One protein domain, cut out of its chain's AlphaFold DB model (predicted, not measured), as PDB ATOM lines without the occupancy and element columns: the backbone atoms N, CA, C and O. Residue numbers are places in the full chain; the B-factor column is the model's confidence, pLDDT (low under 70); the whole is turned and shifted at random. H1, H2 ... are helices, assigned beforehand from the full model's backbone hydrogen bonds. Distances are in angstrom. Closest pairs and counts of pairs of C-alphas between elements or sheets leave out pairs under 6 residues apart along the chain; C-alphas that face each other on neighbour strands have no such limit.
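Overview. This is residues 138 to 180 of the 274 residues of an uncharacterized protein of Vanilla planifolia (UniProt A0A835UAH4). Three short helices lie side by side as a small bundle, their centres making a triangle: H1 runs one way, H2 folds back beside it, and H3 folds back again to run the same way as H1. Of the three pairs, H1 and H2 have the fewest C-alpha pairs within 8 A, 3, against 7 for H1 and H3 and 5 for H2 and H3. The printed part has 43 residues with three named helices, H1, H2 and H3 along the chain, and no named strand; the class is all helix. It is compact, with a radius of gyration of the C-alphas of 9.3 A, and elongated, spanning 26 by 16 by 15 A.

Along the chain. H1, the longest helix, covers residues 139 to 149 and is 16.0 A long, from C-alpha 139 at (-24.742, 32.573, 24.142). H3 covers residues 169 to 178, 14.2 A, ending at C-alpha 178 at (-37.580, 36.654, 40.181). H2 lies between them in the chain, residues 154 to 162, 12.3 A, beginning at C-alpha 154 at (-37.547, 43.575, 38.637).

Arrangement. H1 and H3 touch at a shallow tilt of 14 degrees and run the same way; their closest C-alphas, those of Ser 144 and Ser 171, are 6.3 A apart. H1 and H2 form a helical hairpin, opposite ways at a shallow tilt of 8 degrees, but only just touch, with 3 pairs of C-alphas within 8 A; the closest are those of Val 147 and Phe 157, 6.9 A apart. H2 and H3 form a second helical hairpin, opposite ways at a shallow tilt of 21 degrees, and touch, the closest C-alphas being those of His 154 and Arg 178, 7.1 A apart. In H2 and H3 every O i to N i+4 pair is within hydrogen-bond range; in H1 it is 4 of 7.

Size, cuts and confidence. The two C-alphas farthest apart, those of Asp 138 and Lys 180, are 28.7 A apart. The printed part has no cut. The link from H1 to H2 is tight, and that from H2 to H3 is short. Mean pLDDT of the printed part is 75.2; residues 138 to 152 are under 70, and H1 has a mean of 57.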
ATOM      1  N   ASP A 138     -20.238  32.831  23.220       52.88
ATOM      2  CA  ASP A 138     -21.002  31.713  23.785       52.88
ATOM      3  C   ASP A 138     -22.290  32.206  24.469       52.88
ATOM      4  O   ASP A 138     -22.307  32.622  25.636       52.88
ATOM      5  N   THR A 139     -23.391  32.175  23.712       54.34
ATOM      6  CA  THR A 139     -24.742  32.573  24.142       54.34
ATOM      7  C   THR A 139     -25.203  31.843  25.404       54.34
ATOM      8  O   THR A 139     -25.953  32.417  26.195       54.34
ATOM      9  N   PHE A 140     -24.712  30.626  25.661       55.59
ATOM     10  CA  PHE A 140     -25.061  29.841  26.847       55.59
ATOM     11  C   PHE A 140     -24.491  30.441  28.145       55.59
ATOM     12  O   PHE A 140     -25.180  30.542  29.169       55.59
ATOM     13  N   SER A 141     -23.239  30.898  28.083       54.75
ATOM     14  CA  SER A 141     -22.522  31.481  29.222       54.75
ATOM     15  C   SER A 141     -22.973  32.917  29.503       54.75
ATOM     16  O   SER A 141     -23.129  33.308  30.663       54.75
ATOM     17  N   HIS A 142     -23.268  33.685  28.450       55.78
ATOM     18  CA  HIS A 142     -23.723  35.070  28.572       55.78
ATOM     19  C   HIS A 142     -25.141  35.178  29.165       55.78
ATOM     20  O   HIS A 142     -25.380  35.973  30.079       55.78
ATOM     21  N   GLN A 143     -26.072  34.324  28.717       57.16
ATOM     22  CA  GLN A 143     -27.457  34.319  29.204       57.16
ATOM     23  C   GLN A 143     -27.575  33.924  30.678       57.16
ATOM     24  O   GLN A 143     -28.454  34.414  31.380       57.16
ATOM     25  N   SER A 144     -26.692  33.057  31.172       59.78
ATOM     26  CA  SER A 144     -26.776  32.570  32.552       59.78
ATOM     27  C   SER A 144     -26.227  33.588  33.567       59.78
ATOM     28  O   SER A 144     -26.743  33.712  34.676       59.78
ATOM     29  N   HIS A 145     -25.220  34.380  33.193       56.81
ATOM     30  CA  HIS A 145     -24.590  35.326  34.118       56.81
ATOM     31  C   HIS A 145     -25.397  36.619  34.305       56.81
ATOM     32  O   HIS A 145     -25.653  37.033  35.439       56.81
ATOM     33  N   HIS A 146     -25.843  37.239  33.209       57.31
ATOM     34  CA  HIS A 146     -26.539  38.529  33.272       57.31
ATOM     35  C   HIS A 146     -27.888  38.437  33.991       57.31
ATOM     36  O   HIS A 146     -28.220  39.296  34.806       57.31
ATOM     37  N   VAL A 147     -28.631  37.359  33.733       59.94
ATOM     38  CA  VAL A 147     -29.958  37.105  34.304       59.94
ATOM     39  C   VAL A 147     -29.905  36.983  35.834       59.94
ATOM     40  O   VAL A 147     -30.807  37.460  36.517       59.94
ATOM     41  N   VAL A 148     -28.856  36.370  36.395       59.09
ATOM     42  CA  VAL A 148     -28.794  36.070  37.837       59.09
ATOM     43  C   VAL A 148     -28.017  37.103  38.651       59.09
ATOM     44  O   VAL A 148     -28.362  37.318  39.811       59.09
ATOM     45  N   LEU A 149     -26.989  37.750  38.092       58.03
ATOM     46  CA  LEU A 149     -26.053  38.545  38.900       58.03
ATOM     47  C   LEU A 149     -26.143  40.059  38.713       58.03
ATOM     48  O   LEU A 149     -25.713  40.787  39.607       58.03
ATOM     49  N   GLN A 150     -26.691  40.557  37.603       56.59
ATOM     50  CA  GLN A 150     -26.515  41.971  37.246       56.59
ATOM     51  C   GLN A 150     -27.772  42.824  37.389       56.59
ATOM     52  O   GLN A 150     -27.688  44.053  37.375       56.59
ATOM     53  N   VAL A 151     -28.933  42.199  37.583       63.31
ATOM     54  CA  VAL A 151     -30.198  42.922  37.541       63.31
ATOM     55  C   VAL A 151     -30.767  43.208  38.932       63.31
ATOM     56  O   VAL A 151     -31.377  42.356  39.587       63.31
ATOM     57  N   ARG A 152     -30.579  44.453  39.384       68.56
ATOM     58  CA  ARG A 152     -30.971  44.906  40.727       68.56
ATOM     59  C   ARG A 152     -32.477  45.103  40.884       68.56
ATOM     60  O   ARG A 152     -33.003  44.804  41.955       68.56
ATOM     61  N   SER A 153     -33.184  45.525  39.835       81.75
ATOM     62  CA  SER A 153     -34.636  45.734  39.877       81.75
ATOM     63  C   SER A 153     -35.404  44.714  39.036       81.75
ATOM     64  O   SER A 153     -34.896  44.180  38.056       81.75
ATOM     65  N   HIS A 154     -36.654  44.442  39.412       80.38
ATOM     66  CA  HIS A 154     -37.547  43.575  38.637       80.38
ATOM     67  C   HIS A 154     -37.736  44.090  37.199       80.38
ATOM     68  O   HIS A 154     -37.651  43.321  36.249       80.38
ATOM     69  N   LEU A 155     -37.926  45.404  37.031       83.19
ATOM     70  CA  LEU A 155     -38.145  46.038  35.725       83.19
ATOM     71  C   LEU A 155     -36.970  45.829  34.767       83.19
ATOM     72  O   LEU A 155     -37.168  45.435  33.621       83.19
ATOM     73  N   GLN A 156     -35.741  46.026  35.250       84.75
ATOM     74  CA  GLN A 156     -34.543  45.768  34.453       84.75
ATOM     75  C   GLN A 156     -34.454  44.294  34.041       84.75
ATOM     76  O   GLN A 156     -33.968  43.991  32.953       84.75
ATOM     77  N   PHE A 157     -34.917  43.374  34.898       85.88
ATOM     78  CA  PHE A 157     -34.838  41.943  34.623       85.88
ATOM     79  C   PHE A 157     -35.781  41.590  33.484       85.88
ATOM     80  O   PHE A 157     -35.378  40.884  32.571       85.88
ATOM     81  N   THR A 158     -37.015  42.094  33.525       85.19
ATOM     82  CA  THR A 158     -38.016  41.842  32.487       85.19
ATOM     83  C   THR A 158     -37.550  42.375  31.136       85.19
ATOM     84  O   THR A 158     -37.568  41.625  30.167       85.19
ATOM     85  N   VAL A 159     -37.042  43.614  31.082       88.06
ATOM     86  CA  VAL A 159     -36.504  44.199  29.840       88.06
ATOM     87  C   VAL A 159     -35.342  43.364  29.299       88.06
ATOM     88  O   VAL A 159     -35.318  43.039  28.115       88.06
ATOM     89  N   PHE A 160     -34.408  42.957  30.164       87.88
ATOM     90  CA  PHE A 160     -33.286  42.113  29.760       87.88
ATOM     91  C   PHE A 160     -33.747  40.731  29.278       87.88
ATOM     92  O   PHE A 160     -33.314  40.256  28.233       87.88
ATOM     93  N   PHE A 161     -34.642  40.082  30.023       89.81
ATOM     94  CA  PHE A 161     -35.187  38.766  29.699       89.81
ATOM     95  C   PHE A 161     -35.967  38.773  28.378       89.81
ATOM     96  O   PHE A 161     -35.904  37.805  27.610       89.81
ATOM     97  N   ASP A 162     -36.667  39.872  28.091       90.25
ATOM     98  CA  ASP A 162     -37.389  40.067  26.838       90.25
ATOM     99  C   ASP A 162     -36.428  40.188  25.639       90.25
ATOM    100  O   ASP A 162     -36.757  39.688  24.565       90.25
ATOM    101  N   GLN A 163     -35.217  40.720  25.842       90.38
ATOM    102  CA  GLN A 163     -34.172  40.851  24.816       90.38
ATOM    103  C   GLN A 163     -33.381  39.561  24.531       90.38
ATOM    104  O   GLN A 163     -32.598  39.534  23.584       90.38
ATOM    105  N   ILE A 164     -33.552  38.489  25.314       87.19
ATOM    106  CA  ILE A 164     -32.831  37.225  25.096       87.19
ATOM    107  C   ILE A 164     -33.387  36.524  23.838       87.19
ATOM    108  O   ILE A 164     -34.518  36.036  23.893       87.19
ATOM    109  N   PRO A 165     -32.608  36.373  22.740       82.69
ATOM    110  CA  PRO A 165     -33.121  35.833  21.472       82.69
ATOM    111  C   PRO A 165     -33.586  34.376  21.582       82.69
ATOM    112  O   PRO A 165     -34.563  33.965  20.963       82.69
ATOM    113  N   HIS A 166     -32.898  33.593  22.420       82.25
ATOM    114  CA  HIS A 166     -33.209  32.191  22.686       82.25
ATOM    115  C   HIS A 166     -33.139  31.924  24.184       82.25
ATOM    116  O   HIS A 166     -32.071  31.647  24.724       82.25
ATOM    117  N   ARG A 167     -34.272  32.041  24.877       86.88
ATOM    118  CA  ARG A 167     -34.351  31.802  26.323       86.88
ATOM    119  C   ARG A 167     -34.150  30.318  26.623       86.88
ATOM    120  O   ARG A 167     -34.975  29.482  26.255       86.88
ATOM    121  N   ASN A 168     -33.065  29.990  27.315       86.00
ATOM    122  CA  ASN A 168     -32.788  28.634  27.780       86.00
ATOM    123  C   ASN A 168     -33.470  28.337  29.135       86.00
ATOM    124  O   ASN A 168     -33.979  29.240  29.806       86.00
ATOM    125  N   LEU A 169     -33.451  27.070  29.563       81.44
ATOM    126  CA  LEU A 169     -34.060  26.616  30.824       81.44
ATOM    127  C   LEU A 169     -33.570  27.415  32.045       81.44
ATOM    128  O   LEU A 169     -34.352  27.719  32.942       81.44
ATOM    129  N   PHE A 170     -32.293  27.797  32.069       83.12
ATOM    130  CA  PHE A 170     -31.727  28.580  33.162       83.12
ATOM    131  C   PHE A 170     -32.327  29.989  33.222       83.12
ATOM    132  O   PHE A 170     -32.759  30.432  34.287       83.12
ATOM    133  N   SER A 171     -32.412  30.674  32.078       84.88
ATOM    134  CA  SER A 171     -33.015  32.005  31.986       84.88
ATOM    135  C   SER A 171     -34.484  31.989  32.423       84.88
ATOM    136  O   SER A 171     -34.921  32.862  33.173       84.88
ATOM    137  N   TRP A 172     -35.224  30.946  32.042       87.81
ATOM    138  CA  TRP A 172     -36.601  30.712  32.466       87.81
ATOM    139  C   TRP A 172     -36.722  30.469  33.970       87.81
ATOM    140  O   TRP A 172     -37.523  31.127  34.633       87.81
ATOM    141  N   ASN A 173     -35.885  29.597  34.535       83.44
ATOM    142  CA  ASN A 173     -35.878  29.315  35.970       83.44
ATOM    143  C   ASN A 173     -35.541  30.556  36.796       83.44
ATOM    144  O   ASN A 173     -36.148  30.800  37.840       83.44
ATOM    145  N   ALA A 174     -34.597  31.367  36.330       85.75
ATOM    146  CA  ALA A 174     -34.277  32.630  36.972       85.75
ATOM    147  C   ALA A 174     -35.425  33.645  36.853       85.75
ATOM    148  O   ALA A 174     -35.728  34.322  37.835       85.75
ATOM    149  N   SER A 175     -36.117  33.692  35.709       86.88
ATOM    150  CA  SER A 175     -37.308  34.527  35.524       86.88
ATOM    151  C   SER A 175     -38.412  34.166  36.508       86.88
ATOM    152  O   SER A 175     -38.883  35.033  37.244       86.88
ATOM    153  N   VAL A 176     -38.741  32.882  36.636       84.06
ATOM    154  CA  VAL A 176     -39.739  32.408  37.605       84.06
ATOM    155  C   VAL A 176     -39.328  32.734  39.040       84.06
ATOM    156  O   VAL A 176     -40.132  33.250  39.814       84.06
ATOM    157  N   ARG A 177     -38.057  32.500  39.401       80.56
ATOM    158  CA  ARG A 177     -37.538  32.834  40.737       80.56
ATOM    159  C   ARG A 177     -37.620  34.331  41.041       80.56
ATOM    160  O   ARG A 177     -37.796  34.688  42.203       80.56
ATOM    161  N   ARG A 178     -37.493  35.195  40.030       82.88
ATOM    162  CA  ARG A 178     -37.580  36.654  40.181       82.88
ATOM    163  C   ARG A 178     -39.025  37.144  40.289       82.88
ATOM    164  O   ARG A 178     -39.281  38.035  41.089       82.88
ATOM    165  N   HIS A 179     -39.959  36.535  39.555       80.69
ATOM    166  CA  HIS A 179     -41.386  36.895  39.550       80.69
ATOM    167  C   HIS A 179     -42.190  36.245  40.699       80.69
ATOM    168  O   HIS A 179     -43.425  36.259  40.679       80.69
ATOM    169  N   LYS A 180     -41.506  35.731  41.736       70.06
ATOM    170  CA  LYS A 180     -42.100  35.186  42.972       70.06
ATOM    171  C   LYS A 180     -42.996  36.171  43.740       70.06
ATOM    172  O   LYS A 180     -43.606  35.760  44.710       70.06
TER     173      LYS A 180